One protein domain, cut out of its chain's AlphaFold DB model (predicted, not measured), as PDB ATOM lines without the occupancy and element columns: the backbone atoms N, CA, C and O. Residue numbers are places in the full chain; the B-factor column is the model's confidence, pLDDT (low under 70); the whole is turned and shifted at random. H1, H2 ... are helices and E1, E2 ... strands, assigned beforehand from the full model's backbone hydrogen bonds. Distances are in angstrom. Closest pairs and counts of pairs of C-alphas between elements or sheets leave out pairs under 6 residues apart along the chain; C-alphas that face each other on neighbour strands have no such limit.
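AT A GLANCE: This is residues 29 to 129 of the 129 residues of an uncharacterized protein of Nocardia uniformis (UniProt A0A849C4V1). A strongly twisted sheet of four strands has one long helix, H1, laid slantwise over one face, and no named helix is on the other. A long stretch of loops, residues 74 to 105, leads from E4 to the beginning of H1 and fills one end of the model, while the tight link of the E3 and E4 hairpin is at the other. The printed part has 101 residues, with four named strands and then one helix, in the order E1 E2 E3 E4 H1; the sheet runs E1 - E2 - E3 - E4, all antiparallel, and the class is mixed, helices and strands. The whole is compact, with a radius of gyration of the C-alphas of 14.4 A, and spans 48 by 24 by 21 A.

IN THESE COORDINATES: Find C-alpha 29 at (-38.732, -28.380, -26.931); from there E1 runs through residues 29 to 34, 16.6 A long. Next come E2, residues 41 to 47, 19.6 A, and E3, residues 55 to 62, 20.6 A. E4, residues 67 to 73, covers 16.9 A and ends with C-alpha 73 at (-33.686, -39.001, -18.160). Then look for C-alpha 106 at (-51.844, -21.914, -20.536), where H1, residues 106 to 128, begins its 32.7 A to C-alpha 128 at (-23.243, -33.179, -9.418).

HOW THE PARTS SIT: Begin with the sheet, a meander, each strand the antiparallel neighbour of the one before. In the hairpin of E1 and E2, N 30 and O 45 are 2.9 A apart, within hydrogen-bond range. In the hairpin of E2 and E3, look at N 44 and O 57, 2.9 A. In the hairpin of E3 and E4, N 60 and O 69 are 2.9 A apart. The edge strands E1 and E4 are apart. H1 is on the sheet at a height over the sheet of 9.1 A, two layers with the helix on one face. It lies over E2 and E3, slantwise to the strands, at 36 degrees to E2 on the local plane. Its closest C-alphas to E3 are those of Leu 120 and Val 58, 6.6 A; to E2, those of Leu 120 and Phe 43, 7.1 A. E1 and H1 are near each other, with 9 pairs of C-alphas within 10 A. In H1, 18 of 19 O i to N i+4 pairs are within hydrogen-bond range.

THE WHOLE: The two C-alphas farthest apart, those of Pro 64 and Pro 85, are 48.3 A apart. The printed part has no cut and ends at the chain's last residue, 129. The link from E4 to H1 is long, 32 residues; in it, residues 80 to 81 pair with residues 97 to 98, parallel. The mean pLDDT of the printed part is 77.9; look for values under 70 at residues 29 to 38, 49 to 53 and 101 to 104.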
ATOM      1  N   ARG A  29     -40.117 -28.143 -27.354       59.19
ATOM      2  CA  ARG A  29     -38.732 -28.380 -26.931       59.19
ATOM      3  C   ARG A  29     -38.234 -27.193 -26.112       59.19
ATOM      4  O   ARG A  29     -37.819 -26.199 -26.695       59.19
ATOM      5  N   ALA A  30     -38.207 -27.316 -24.790       58.84
ATOM      6  CA  ALA A  30     -37.577 -26.314 -23.931       58.84
ATOM      7  C   ALA A  30     -36.146 -26.724 -23.565       58.84
ATOM      8  O   ALA A  30     -35.890 -27.901 -23.302       58.84
ATOM      9  N   THR A  31     -35.221 -25.757 -23.559       67.00
ATOM     10  CA  THR A  31     -33.839 -25.933 -23.078       67.00
ATOM     11  C   THR A  31     -33.549 -24.958 -21.939       67.00
ATOM     12  O   THR A  31     -33.749 -23.757 -22.098       67.00
ATOM     13  N   LEU A  32     -33.071 -25.456 -20.799       65.38
ATOM     14  CA  LEU A  32     -32.706 -24.632 -19.637       65.38
ATOM     15  C   LEU A  32     -31.266 -24.902 -19.228       65.38
ATOM     16  O   LEU A  32     -30.882 -26.061 -19.181       65.38
ATOM     17  N   TYR A  33     -30.488 -23.869 -18.912       67.25
ATOM     18  CA  TYR A  33     -29.075 -24.009 -18.553       67.25
ATOM     19  C   TYR A  33     -28.866 -23.971 -17.035       67.25
ATOM     20  O   TYR A  33     -29.438 -23.123 -16.354       67.25
ATOM     21  N   ALA A  34     -28.028 -24.871 -16.509       65.75
ATOM     22  CA  ALA A  34     -27.580 -24.840 -15.114       65.75
ATOM     23  C   ALA A  34     -26.076 -24.538 -15.055       65.75
ATOM     24  O   ALA A  34     -25.250 -25.380 -15.397       65.75
ATOM     25  N   GLU A  35     -25.724 -23.325 -14.619       63.56
ATOM     26  CA  GLU A  35     -24.334 -22.832 -14.543       63.56
ATOM     27  C   GLU A  35     -23.640 -23.150 -13.204       63.56
ATOM     28  O   GLU A  35     -22.423 -23.027 -13.077       63.56
ATOM     29  N   ARG A  36     -24.408 -23.585 -12.198       66.44
ATOM     30  CA  ARG A  36     -24.004 -23.655 -10.781       66.44
ATOM     31  C   ARG A  36     -22.769 -24.519 -10.485       66.44
ATOM     32  O   ARG A  36     -22.113 -24.290  -9.475       66.44
ATOM     33  N   HIS A  37     -22.447 -25.490 -11.333       65.25
ATOM     34  CA  HIS A  37     -21.482 -26.554 -11.017       65.25
ATOM     35  C   HIS A  37     -20.210 -26.521 -11.874       65.25
ATOM     36  O   HIS A  37     -19.451 -27.484 -11.891       65.25
ATOM     37  N   GLY A  38     -19.981 -25.455 -12.652       69.75
ATOM     38  CA  GLY A  38     -18.834 -25.371 -13.575       69.75
ATOM     39  C   GLY A  38     -18.888 -26.357 -14.755       69.75
ATOM     40  O   GLY A  38     -18.025 -26.327 -15.633       69.75
ATOM     41  N   VAL A  39     -19.925 -27.195 -14.806       74.25
ATOM     42  CA  VAL A  39     -20.319 -28.039 -15.932       74.25
ATOM     43  C   VAL A  39     -21.455 -27.328 -16.654       74.25
ATOM     44  O   VAL A  39     -22.441 -26.946 -16.027       74.25
ATOM     45  N   GLN A  40     -21.333 -27.152 -17.971       81.56
ATOM     46  CA  GLN A  40     -22.455 -26.666 -18.769       81.56
ATOM     47  C   GLN A  40     -23.501 -27.774 -18.836       81.56
ATOM     48  O   GLN A  40     -23.306 -28.777 -19.523       81.56
ATOM     49  N   LEU A  41     -24.589 -27.591 -18.098       79.88
ATOM     50  CA  LEU A  41     -25.758 -28.449 -18.168       79.88
ATOM     51  C   LEU A  41     -26.840 -27.817 -19.025       79.88
ATOM     52  O   LEU A  41     -27.025 -26.599 -18.989       79.88
ATOM     53  N   ARG A  42     -27.616 -28.664 -19.698       82.56
ATOM     54  CA  ARG A  42     -28.918 -28.289 -20.226       82.56
ATOM     55  C   ARG A  42     -29.990 -29.298 -19.833       82.56
ATOM     56  O   ARG A  42     -29.748 -30.502 -19.809       82.56
ATOM     57  N   PHE A  43     -31.187 -28.802 -19.573       79.38
ATOM     58  CA  PHE A  43     -32.385 -29.605 -19.375       79.38
ATOM     59  C   PHE A  43     -33.204 -29.572 -20.649       79.38
ATOM     60  O   PHE A  43     -33.523 -28.480 -21.112       79.38
ATOM     61  N   VAL A  44     -33.551 -30.732 -21.201       79.12
ATOM     62  CA  VAL A  44     -34.406 -30.817 -22.385       79.12
ATOM     63  C   VAL A  44     -35.768 -31.354 -21.978       79.12
ATOM     64  O   VAL A  44     -35.888 -32.456 -21.442       79.12
ATOM     65  N   LEU A  45     -36.800 -30.569 -22.256       78.00
ATOM     66  CA  LEU A  45     -38.200 -30.947 -22.114       78.00
ATOM     67  C   LEU A  45     -38.787 -31.058 -23.518       78.00
ATOM     68  O   LEU A  45     -38.897 -30.044 -24.191       78.00
ATOM     69  N   TYR A  46     -39.132 -32.268 -23.949       75.81
ATOM     70  CA  TYR A  46     -39.861 -32.565 -25.182       75.81
ATOM     71  C   TYR A  46     -41.221 -33.145 -24.794       75.81
ATOM     72  O   TYR A  46     -41.291 -34.229 -24.208       75.81
ATOM     73  N   VAL A  47     -42.298 -32.428 -25.104       72.38
ATOM     74  CA  VAL A  47     -43.670 -32.891 -24.860       72.38
ATOM     75  C   VAL A  47     -44.318 -33.231 -26.190       72.38
ATOM     76  O   VAL A  47     -44.379 -32.379 -27.071       72.38
ATOM     77  N   ASP A  48     -44.805 -34.464 -26.309       72.06
ATOM     78  CA  ASP A  48     -45.555 -34.948 -27.465       72.06
ATOM     79  C   ASP A  48     -47.038 -35.131 -27.121       72.06
ATOM     80  O   ASP A  48     -47.425 -35.212 -25.956       72.06
ATOM     81  N   SER A  49     -47.873 -35.259 -28.145       68.12
ATOM     82  CA  SER A  49     -49.235 -35.777 -28.013       68.12
ATOM     83  C   SER A  49     -49.273 -37.214 -27.473       68.12
ATOM     84  O   SER A  49     -50.143 -37.557 -26.669       68.12
ATOM     85  N   TYR A  50     -48.300 -38.048 -27.851       68.12
ATOM     86  CA  TYR A  50     -48.137 -39.398 -27.331       68.12
ATOM     87  C   TYR A  50     -47.176 -39.392 -26.148       68.12
ATOM     88  O   TYR A  50     -45.965 -39.285 -26.315       68.12
ATOM     89  N   ARG A  51     -47.694 -39.624 -24.937       67.75
ATOM     90  CA  ARG A  51     -46.894 -39.619 -23.698       67.75
ATOM     91  C   ARG A  51     -45.589 -40.416 -23.799       67.75
ATOM     92  O   ARG A  51     -44.562 -39.973 -23.302       67.75
ATOM     93  N   ALA A  52     -45.634 -41.612 -24.389       68.44
ATOM     94  CA  ALA A  52     -44.468 -42.491 -24.494       68.44
ATOM     95  C   ALA A  52     -43.335 -41.905 -25.360       68.44
ATOM     96  O   ALA A  52     -42.209 -42.389 -25.301       68.44
ATOM     97  N   GLN A  53     -43.639 -40.879 -26.157       68.19
ATOM     98  CA  GLN A  53     -42.698 -40.165 -27.011       68.19
ATOM     99  C   GLN A  53     -42.164 -38.888 -26.347       68.19
ATOM    100  O   GLN A  53     -41.139 -38.374 -26.789       68.19
ATOM    101  N   SER A  54     -42.792 -38.418 -25.261       73.12
ATOM    102  CA  SER A  54     -42.286 -37.312 -24.443       73.12
ATOM    103  C   SER A  54     -40.940 -37.674 -23.802       73.12
ATOM    104  O   SER A  54     -40.748 -38.795 -23.323       73.12
ATOM    105  N   ARG A  55     -39.997 -36.726 -23.785       75.94
ATOM    106  CA  ARG A  55     -38.639 -36.915 -23.252       75.94
ATOM    107  C   ARG A  55     -38.285 -35.792 -22.293       75.94
ATOM    108  O   ARG A  55     -38.501 -34.623 -22.589       75.94
ATOM    109  N   PHE A  56     -37.692 -36.162 -21.167       86.06
ATOM    110  CA  PHE A  56     -37.263 -35.233 -20.126       86.06
ATOM    111  C   PHE A  56     -35.841 -35.615 -19.739       86.06
ATOM    112  O   PHE A  56     -35.645 -36.684 -19.157       86.06
ATOM    113  N   THR A  57     -34.852 -34.813 -20.122       86.75
ATOM    114  CA  THR A  57     -33.437 -35.182 -19.980       86.75
ATOM    115  C   THR A  57     -32.612 -34.091 -19.313       86.75
ATOM    116  O   THR A  57     -32.914 -32.901 -19.400       86.75
ATOM    117  N   VAL A  58     -31.557 -34.529 -18.630       85.94
ATOM    118  CA  VAL A  58     -30.434 -33.721 -18.162       85.94
ATOM    119  C   VAL A  58     -29.241 -34.110 -19.020       85.94
ATOM    120  O   VAL A  58     -28.883 -35.288 -19.095       85.94
ATOM    121  N   GLU A  59     -28.618 -33.130 -19.657       87.25
ATOM    122  CA  GLU A  59     -27.462 -33.334 -20.519       87.25
ATOM    123  C   GLU A  59     -26.308 -32.440 -20.071       87.25
ATOM    124  O   GLU A  59     -26.524 -31.299 -19.664       87.25
ATOM    125  N   ALA A  60     -25.080 -32.944 -20.170       85.62
ATOM    126  CA  ALA A  60     -23.864 -32.181 -19.910       85.62
ATOM    127  C   ALA A  60     -23.048 -32.015 -21.183       85.62
ATOM    128  O   ALA A  60     -22.926 -32.945 -21.981       85.62
ATOM    129  N   PHE A  61     -22.459 -30.837 -21.357       84.88
ATOM    130  CA  PHE A  61     -21.561 -30.589 -22.472       84.88
ATOM    131  C   PHE A  61     -20.183 -31.210 -22.209       84.88
ATOM    132  O   PHE A  61     -19.477 -30.839 -21.268       84.88
ATOM    133  N   SER A  62     -19.782 -32.132 -23.080       83.31
ATOM    134  CA  SER A  62     -18.454 -32.737 -23.118       83.31
ATOM    135  C   SER A  62     -17.556 -31.914 -24.031       83.31
ATOM    136  O   SER A  62     -17.728 -31.902 -25.247       83.31
ATOM    137  N   ARG A  63     -16.571 -31.215 -23.455       82.19
ATOM    138  CA  ARG A  63     -15.573 -30.476 -24.250       82.19
ATOM    139  C   ARG A  63     -14.720 -31.382 -25.153       82.19
ATOM    140  O   ARG A  63     -14.474 -30.961 -26.277       82.19
ATOM    141  N   PRO A  64     -14.266 -32.576 -24.714       88.25
ATOM    142  CA  PRO A  64     -13.486 -33.467 -25.575       88.25
ATOM    143  C   PRO A  64     -14.251 -33.937 -26.816       88.25
ATOM    144  O   PRO A  64     -13.668 -34.041 -27.888       88.25
ATOM    145  N   GLU A  65     -15.552 -34.197 -26.676       88.50
ATOM    146  CA  GLU A  65     -16.402 -34.726 -27.756       88.50
ATOM    147  C   GLU A  65     -17.185 -33.626 -28.489       88.50
ATOM    148  O   GLU A  65     -17.839 -33.896 -29.494       88.50
ATOM    149  N   LEU A  66     -17.114 -32.386 -27.990       86.69
ATOM    150  CA  LEU A  66     -17.868 -31.221 -28.462       86.69
ATOM    151  C   LEU A  66     -19.369 -31.510 -28.622       86.69
ATOM    152  O   LEU A  66     -20.021 -31.032 -29.552       86.69
ATOM    153  N   SER A  67     -19.924 -32.294 -27.701       88.00
ATOM    154  CA  SER A  67     -21.287 -32.811 -27.778       88.00
ATOM    155  C   SER A  67     -21.996 -32.749 -26.425       88.00
ATOM    156  O   SER A  67     -21.380 -32.624 -25.364       88.00
ATOM    157  N   TRP A  68     -23.326 -32.802 -26.469       86.81
ATOM    158  CA  TRP A  68     -24.161 -32.936 -25.281       86.81
ATOM    159  C   TRP A  68     -24.397 -34.411 -24.991       86.81
ATOM    160  O   TRP A  68     -24.963 -35.121 -25.822       86.81
ATOM    161  N   ASN A  69     -23.995 -34.849 -23.803       87.50
ATOM    162  CA  ASN A  69     -24.153 -36.220 -23.352       87.50
ATOM    163  C   ASN A  69     -25.299 -36.328 -22.360       87.50
ATOM    164  O   ASN A  69     -25.392 -35.541 -21.416       87.50
ATOM    165  N   LEU A  70     -26.147 -37.335 -22.558       89.12
ATOM    166  CA  LEU A  70     -27.212 -37.673 -21.628       89.12
ATOM    167  C   LEU A  70     -26.611 -38.091 -20.283       89.12
ATOM    168  O   LEU A  70     -25.965 -39.131 -20.193       89.12
ATOM    169  N   LEU A  71     -26.863 -37.301 -19.243       86.94
ATOM    170  CA  LEU A  71     -26.552 -37.686 -17.869       86.94
ATOM    171  C   LEU A  71     -27.691 -38.495 -17.262       86.94
ATOM    172  O   LEU A  71     -27.465 -39.482 -16.567       86.94
ATOM    173  N   TRP A  72     -28.925 -38.057 -17.509       87.44
ATOM    174  CA  TRP A  72     -30.102 -38.672 -16.919       87.44
ATOM    175  C   TRP A  72     -31.367 -38.353 -17.705       87.44
ATOM    176  O   TRP A  72     -31.475 -37.302 -18.333       87.44
ATOM    177  N   SER A  73     -32.351 -39.242 -17.634       87.06
ATOM    178  CA  SER A  73     -33.686 -39.001 -18.160       87.06
ATOM    179  C   SER A  73     -34.757 -39.534 -17.222       87.06
ATOM    180  O   SER A  73     -34.565 -40.523 -16.514       87.06
ATOM    181  N   ILE A  74     -35.919 -38.887 -17.250       83.25
ATOM    182  CA  ILE A  74     -37.116 -39.438 -16.623       83.25
ATOM    183  C   ILE A  74     -37.620 -40.577 -17.508       83.25
ATOM    184  O   ILE A  74     -37.802 -40.408 -18.717       83.25
ATOM    185  N   ILE A  75     -37.867 -41.733 -16.894       81.25
ATOM    186  CA  ILE A  75     -38.329 -42.935 -17.590       81.25
ATOM    187  C   ILE A  75     -39.681 -42.639 -18.270       81.25
ATOM    188  O   ILE A  75     -40.589 -42.113 -17.607       81.25
ATOM    189  N   PRO A  76     -39.861 -42.985 -19.561       71.69
ATOM    190  CA  PRO A  76     -41.149 -42.856 -20.233       71.69
ATOM    191  C   PRO A  76     -42.273 -43.525 -19.435       71.69
ATOM    192  O   PRO A  76     -42.148 -44.662 -18.991       71.69
ATOM    193  N   GLY A  77     -43.383 -42.811 -19.240       70.62
ATOM    194  CA  GLY A  77     -44.518 -43.295 -18.445       70.62
ATOM    195  C   GLY A  77     -44.464 -42.974 -16.947       70.62
ATOM    196  O   GLY A  77     -45.440 -43.267 -16.265       70.62
ATOM    197  N   THR A  78     -43.399 -42.328 -16.449       82.25
ATOM    198  CA  THR A  78     -43.342 -41.821 -15.060       82.25
ATOM    199  C   THR A  78     -44.497 -40.863 -14.764       82.25
ATOM    200  O   THR A  78     -45.140 -40.983 -13.726       82.25
ATOM    201  N   TYR A  79     -44.786 -39.942 -15.690       82.12
ATOM    202  CA  TYR A  79     -45.939 -39.046 -15.607       82.12
ATOM    203  C   TYR A  79     -47.144 -39.618 -16.360       82.12
ATOM    204  O   TYR A  79     -46.980 -40.397 -17.294       82.12
ATOM    205  N   ALA A  80     -48.359 -39.215 -16.008       84.69
ATOM    206  CA  ALA A  80     -49.577 -39.535 -16.750       84.69
ATOM    207  C   ALA A  80     -50.327 -38.250 -17.095       84.69
ATOM    208  O   ALA A  80     -50.396 -37.342 -16.271       84.69
ATOM    209  N   TYR A  81     -50.882 -38.158 -18.307       82.44
ATOM    210  CA  TYR A  81     -51.829 -37.082 -18.583       82.44
ATOM    211  C   TYR A  81     -53.056 -37.291 -17.718       82.44
ATOM    212  O   TYR A  81     -53.520 -38.420 -17.562       82.44
ATOM    213  N   GLN A  82     -53.555 -36.208 -17.145       81.81
ATOM    214  CA  GLN A  82     -54.833 -36.277 -16.475       81.81
ATOM    215  C   GLN A  82     -55.952 -36.446 -17.509       81.81
ATOM    216  O   GLN A  82     -56.023 -35.696 -18.486       81.81
ATOM    217  N   ASP A  83     -56.830 -37.413 -17.256       73.69
ATOM    218  CA  ASP A  83     -58.055 -37.602 -18.020       73.69
ATOM    219  C   ASP A  83     -59.132 -36.613 -17.549       73.69
ATOM    220  O   ASP A  83     -59.360 -36.437 -16.350       73.69
ATOM    221  N   GLY A  84     -59.820 -35.974 -18.497       72.94
ATOM    222  CA  GLY A  84     -60.901 -35.033 -18.200       72.94
ATOM    223  C   GLY A  84     -60.428 -33.613 -17.840       72.94
ATOM    224  O   GLY A  84     -59.353 -33.196 -18.271       72.94
ATOM    225  N   PRO A  85     -61.256 -32.819 -17.132       78.00
ATOM    226  CA  PRO A  85     -60.969 -31.410 -16.859       78.00
ATOM    227  C   PRO A  85     -59.779 -31.259 -15.914       78.00
ATOM    228  O   PRO A  85     -59.681 -32.006 -14.945       78.00
ATOM    229  N   ASP A  86     -58.913 -30.271 -16.161       77.62
ATOM    230  CA  ASP A  86     -57.742 -30.002 -15.322       77.62
ATOM    231  C   ASP A  86     -58.125 -29.853 -13.842       77.62
ATOM    232  O   ASP A  86     -59.058 -29.127 -13.493       77.62
ATOM    233  N   THR A  87     -57.386 -30.528 -12.961       82.62
ATOM    234  CA  THR A  87     -57.517 -30.370 -11.506       82.62
ATOM    235  C   THR A  87     -56.209 -29.850 -10.929       82.62
ATOM    236  O   THR A  87     -55.164 -29.937 -11.573       82.62
ATOM    237  N   ALA A  88     -56.226 -29.364  -9.686       82.38
ATOM    238  CA  ALA A  88     -55.010 -28.934  -8.990       82.38
ATOM    239  C   ALA A  88     -53.934 -30.036  -8.895       82.38
ATOM    240  O   ALA A  88     -52.757 -29.733  -8.717       82.38
ATOM    241  N   ALA A  89     -54.300 -31.311  -9.076       84.62
ATOM    242  CA  ALA A  89     -53.342 -32.407  -9.080       84.62
ATOM    243  C   ALA A  89     -52.279 -32.256 -10.181       84.62
ATOM    244  O   ALA A  89     -51.136 -32.643  -9.963       84.62
ATOM    245  N   VAL A  90     -52.595 -31.664 -11.342       84.00
ATOM    246  CA  VAL A  90     -51.624 -31.577 -12.451       84.00
ATOM    247  C   VAL A  90     -50.452 -30.636 -12.162       84.00
ATOM    248  O   VAL A  90     -49.368 -30.809 -12.722       84.00
ATOM    249  N   THR A  91     -50.626 -29.675 -11.256       82.88
ATOM    250  CA  THR A  91     -49.580 -28.730 -10.839       82.88
ATOM    251  C   THR A  91     -48.905 -29.128  -9.527       82.88
ATOM    252  O   THR A  91     -47.817 -28.636  -9.240       82.88
ATOM    253  N   ASP A  92     -49.487 -30.063  -8.772       85.25
ATOM    254  CA  ASP A  92     -48.912 -30.598  -7.539       85.25
ATOM    255  C   ASP A  92     -47.623 -31.412  -7.824       85.25
ATOM    256  O   ASP A  92     -47.667 -32.389  -8.588       85.25
ATOM    257  N   PRO A  93     -46.463 -31.041  -7.239       80.62
ATOM    258  CA  PRO A  93     -45.212 -31.789  -7.368       80.62
ATOM    259  C   PRO A  93     -45.249 -33.202  -6.771       80.62
ATOM    260  O   PRO A  93     -44.430 -34.034  -7.159       80.62
ATOM    261  N   ALA A  94     -46.160 -33.480  -5.833       84.56
ATOM    262  CA  ALA A  94     -46.300 -34.792  -5.206       84.56
ATOM    263  C   ALA A  94     -47.014 -35.809  -6.111       84.56
ATOM    264  O   ALA A  94     -46.944 -37.014  -5.859       84.56
ATOM    265  N   THR A  95     -47.689 -35.349  -7.167       88.06
ATOM    266  CA  THR A  95     -48.393 -36.222  -8.106       88.06
ATOM    267  C   THR A  95     -47.590 -36.425  -9.386       88.06
ATOM    268  O   THR A  95     -46.865 -35.552  -9.875       88.06
ATOM    269  N   ASN A  96     -47.805 -37.581 -10.001       86.06
ATOM    270  CA  ASN A  96     -47.307 -37.880 -11.333       86.06
ATOM    271  C   ASN A  96     -48.272 -37.445 -12.451       86.06
ATOM    272  O   ASN A  96     -48.020 -37.733 -13.619       86.06
ATOM    273  N   LEU A  97     -49.366 -36.754 -12.129       87.69
ATOM    274  CA  LEU A  97     -50.311 -36.272 -13.133       87.69
ATOM    275  C   LEU A  97     -49.784 -34.996 -13.768       87.69
ATOM    276  O   LEU A  97     -49.399 -34.085 -13.058       87.69
ATOM    277  N   ILE A  98     -49.773 -34.895 -15.087       83.12
ATOM    278  CA  ILE A  98     -49.400 -33.673 -15.801       83.12
ATOM    279  C   ILE A  98     -50.569 -33.189 -16.645       83.12
ATOM    280  O   ILE A  98     -51.434 -33.973 -17.050       83.12
ATOM    281  N   ALA A  99     -50.580 -31.887 -16.909       79.19
ATOM    282  CA  ALA A  99     -51.560 -31.267 -17.771       79.19
ATOM    283  C   ALA A  99     -51.532 -31.978 -19.123       79.19
ATOM    284  O   ALA A  99     -50.474 -32.157 -19.738       79.19
ATOM    285  N   SER A 100     -52.713 -32.404 -19.559       72.44
ATOM    286  CA  SER A 100     -52.893 -32.959 -20.889       72.44
ATOM    287  C   SER A 100     -52.475 -31.921 -21.937       72.44
ATOM    288  O   SER A 100     -52.706 -30.723 -21.736       72.44
ATOM    289  N   PRO A 101     -51.925 -32.333 -23.094       65.44
ATOM    290  CA  PRO A 101     -51.697 -31.413 -24.208       65.44
ATOM    291  C   PRO A 101     -52.990 -30.704 -24.662       65.44
ATOM    292  O   PRO A 101     -52.925 -29.635 -25.270       65.44
ATOM    293  N   TYR A 102     -54.162 -31.260 -24.330       65.81
ATOM    294  CA  TYR A 102     -55.481 -30.691 -24.618       65.81
ATOM    295  C   TYR A 102     -56.014 -29.733 -23.539       65.81
ATOM    296  O   TYR A 102     -57.085 -29.158 -23.729       65.81
ATOM    297  N   SER A 103     -55.281 -29.529 -22.437       67.44
ATOM    298  CA  SER A 103     -55.608 -28.527 -21.415       67.44
ATOM    299  C   SER A 103     -55.734 -27.134 -22.045       67.44
ATOM    300  O   SER A 103     -54.871 -26.695 -22.821       67.44
ATOM    301  N   LEU A 104     -56.822 -26.429 -21.725       60.47
ATOM    302  CA  LEU A 104     -57.135 -25.118 -22.305       60.47
ATOM    303  C   LEU A 104     -56.379 -23.977 -21.614       60.47
ATOM    304  O   LEU A 104     -56.117 -22.952 -22.244       60.47
ATOM    305  N   THR A 105     -55.964 -24.155 -20.360       73.88
ATOM    306  CA  THR A 105     -55.370 -23.076 -19.566       73.88
ATOM    307  C   THR A 105     -53.849 -23.081 -19.704       73.88
ATOM    308  O   THR A 105     -53.166 -23.992 -19.234       73.88
ATOM    309  N   ALA A 106     -53.292 -22.052 -20.347       70.81
ATOM    310  CA  ALA A 106     -51.844 -21.914 -20.536       70.81
ATOM    311  C   ALA A 106     -51.068 -21.933 -19.206       70.81
ATOM    312  O   ALA A 106     -50.033 -22.586 -19.108       70.81
ATOM    313  N   GLU A 107     -51.610 -21.295 -18.170       74.50
ATOM    314  CA  GLU A 107     -51.017 -21.233 -16.830       74.50
ATOM    315  C   GLU A 107     -50.916 -22.608 -16.151       74.50
ATOM    316  O   GLU A 107     -49.892 -22.931 -15.546       74.50
ATOM    317  N   ILE A 108     -51.940 -23.456 -16.305       76.00
ATOM    318  CA  ILE A 108     -51.940 -24.824 -15.771       76.00
ATOM    319  C   ILE A 108     -50.887 -25.673 -16.486       76.00
ATOM    320  O   ILE A 108     -50.148 -26.409 -15.830       76.00
ATOM    321  N   LYS A 109     -50.758 -25.538 -17.812       75.06
ATOM    322  CA  LYS A 109     -49.711 -26.226 -18.585       75.06
ATOM    323  C   LYS A 109     -48.314 -25.781 -18.168       75.06
ATOM    324  O   LYS A 109     -47.483 -26.632 -17.864       75.06
ATOM    325  N   ALA A 110     -48.084 -24.473 -18.077       74.12
ATOM    326  CA  ALA A 110     -46.806 -23.921 -17.640       74.12
ATOM    327  C   ALA A 110     -46.436 -24.420 -16.235       74.12
ATOM    328  O   ALA A 110     -45.352 -24.964 -16.036       74.12
ATOM    329  N   SER A 111     -47.370 -24.347 -15.283       78.19
ATOM    330  CA  SER A 111     -47.166 -24.820 -13.908       78.19
ATOM    331  C   SER A 111     -46.938 -26.336 -13.841       78.19
ATOM    332  O   SER A 111     -46.060 -26.816 -13.121       78.19
ATOM    333  N   SER A 112     -47.679 -27.107 -14.638       80.19
ATOM    334  CA  SER A 112     -47.504 -28.554 -14.740       80.19
ATOM    335  C   SER A 112     -46.157 -28.944 -15.348       80.19
ATOM    336  O   SER A 112     -45.645 -30.003 -14.998       80.19
ATOM    337  N   TRP A 113     -45.585 -28.159 -16.260       77.62
ATOM    338  CA  TRP A 113     -44.267 -28.446 -16.836       77.62
ATOM    339  C   TRP A 113     -43.136 -27.924 -15.947       77.62
ATOM    340  O   TRP A 113     -42.096 -28.576 -15.836       77.62
ATOM    341  N   GLN A 114     -43.364 -26.827 -15.217       77.38
ATOM    342  CA  GLN A 114     -42.428 -26.304 -14.221       77.38
ATOM    343  C   GLN A 114     -42.100 -27.343 -13.144       77.38
ATOM    344  O   GLN A 114     -40.956 -27.433 -12.699       77.38
ATOM    345  N   LYS A 115     -43.055 -28.193 -12.755       83.06
ATOM    346  CA  LYS A 115     -42.772 -29.268 -11.794       83.06
ATOM    347  C   LYS A 115     -41.821 -30.338 -12.348       83.06
ATOM    348  O   LYS A 115     -40.986 -30.846 -11.604       83.06
ATOM    349  N   ILE A 116     -41.902 -30.645 -13.649       80.38
ATOM    350  CA  ILE A 116     -40.978 -31.574 -14.319       80.38
ATOM    351  C   ILE A 116     -39.577 -30.959 -14.352       80.38
ATOM    352  O   ILE A 116     -38.596 -31.630 -14.037       80.38
ATOM    353  N   ILE A 117     -39.491 -29.663 -14.662       79.50
ATOM    354  CA  ILE A 117     -38.239 -28.899 -14.615       79.50
ATOM    355  C   ILE A 117     -37.630 -28.954 -13.210       79.50
ATOM    356  O   ILE A 117     -36.459 -29.287 -13.065       79.50
ATOM    357  N   ASN A 118     -38.422 -28.712 -12.164       81.56
ATOM    358  CA  ASN A 118     -37.940 -28.773 -10.783       81.56
ATOM    359  C   ASN A 118     -37.405 -30.171 -10.418       81.56
ATOM    360  O   ASN A 118     -36.388 -30.281  -9.730       81.56
ATOM    361  N   ALA A 119     -38.052 -31.238 -10.902       80.94
ATOM    362  CA  ALA A 119     -37.586 -32.610 -10.709       80.94
ATOM    363  C   ALA A 119     -36.249 -32.875 -11.424       80.94
ATOM    364  O   ALA A 119     -35.338 -33.446 -10.819       80.94
ATOM    365  N   LEU A 120     -36.102 -32.413 -12.672       79.25
ATOM    366  CA  LEU A 120     -34.851 -32.501 -13.434       79.25
ATOM    367  C   LEU A 120     -33.713 -31.749 -12.733       79.25
ATOM    368  O   LEU A 120     -32.637 -32.315 -12.547       79.25
ATOM    369  N   THR A 121     -33.957 -30.513 -12.288       78.19
ATOM    370  CA  THR A 121     -32.968 -29.698 -11.566       78.19
ATOM    371  C   THR A 121     -32.549 -30.356 -10.255       78.19
ATOM    372  O   THR A 121     -31.358 -30.457  -9.975       78.19
ATOM    373  N   THR A 122     -33.506 -30.878  -9.481       81.81
ATOM    374  CA  THR A 122     -33.216 -31.580  -8.219       81.81
ATOM    375  C   THR A 122     -32.350 -32.818  -8.454       81.81
ATOM    376  O   THR A 122     -31.430 -33.090  -7.685       81.81
ATOM    377  N   HIS A 123     -32.627 -33.583  -9.514       82.00
ATOM    378  CA  HIS A 123     -31.812 -34.744  -9.864       82.00
ATOM    379  C   HIS A 123     -30.422 -34.356 -10.367       82.00
ATOM    380  O   HIS A 123     -29.451 -34.993  -9.970       82.00
ATOM    381  N   ALA A 124     -30.307 -33.312 -11.186       77.88
ATOM    382  CA  ALA A 124     -29.013 -32.811 -11.637       77.88
ATOM    383  C   ALA A 124     -28.146 -32.334 -10.469       77.88
ATOM    384  O   ALA A 124     -26.977 -32.697 -10.403       77.88
ATOM    385  N   ASP A 125     -28.728 -31.607  -9.513       78.88
ATOM    386  CA  ASP A 125     -28.020 -31.194  -8.299       78.88
ATOM    387  C   ASP A 125     -27.500 -32.401  -7.501       78.88
ATOM    388  O   ASP A 125     -26.385 -32.343  -7.000       78.88
ATOM    389  N   ARG A 126     -28.253 -33.511  -7.429       81.00
ATOM    390  CA  ARG A 126     -27.795 -34.759  -6.781       81.00
ATOM    391  C   ARG A 126     -26.718 -35.510  -7.564       81.00
ATOM    392  O   ARG A 126     -25.927 -36.220  -6.962       81.00
ATOM    393  N   LEU A 127     -26.735 -35.439  -8.895       77.38
ATOM    394  CA  LEU A 127     -25.731 -36.091  -9.747       77.38
ATOM    395  C   LEU A 127     -24.388 -35.355  -9.716       77.38
ATOM    396  O   LEU A 127     -23.360 -35.962 -10.004       77.38
ATOM    397  N   LEU A 128     -24.414 -34.054  -9.420       73.56
ATOM    398  CA  LEU A 128     -23.243 -33.179  -9.418       73.56
ATOM    399  C   LEU A 128     -22.705 -32.853  -8.014       73.56
ATOM    400  O   LEU A 128     -21.653 -32.222  -7.921       73.56
ATOM    401  N   SER A 129     -23.412 -33.255  -6.950       74.81
ATOM    402  CA  SER A 129     -22.967 -33.177  -5.548       74.81
ATOM    403  C   SER A 129     -22.077 -34.351  -5.163       74.81
ATOM    404  O   SER A 129     -21.063 -34.114  -4.476       74.81
TER     405      SER A 129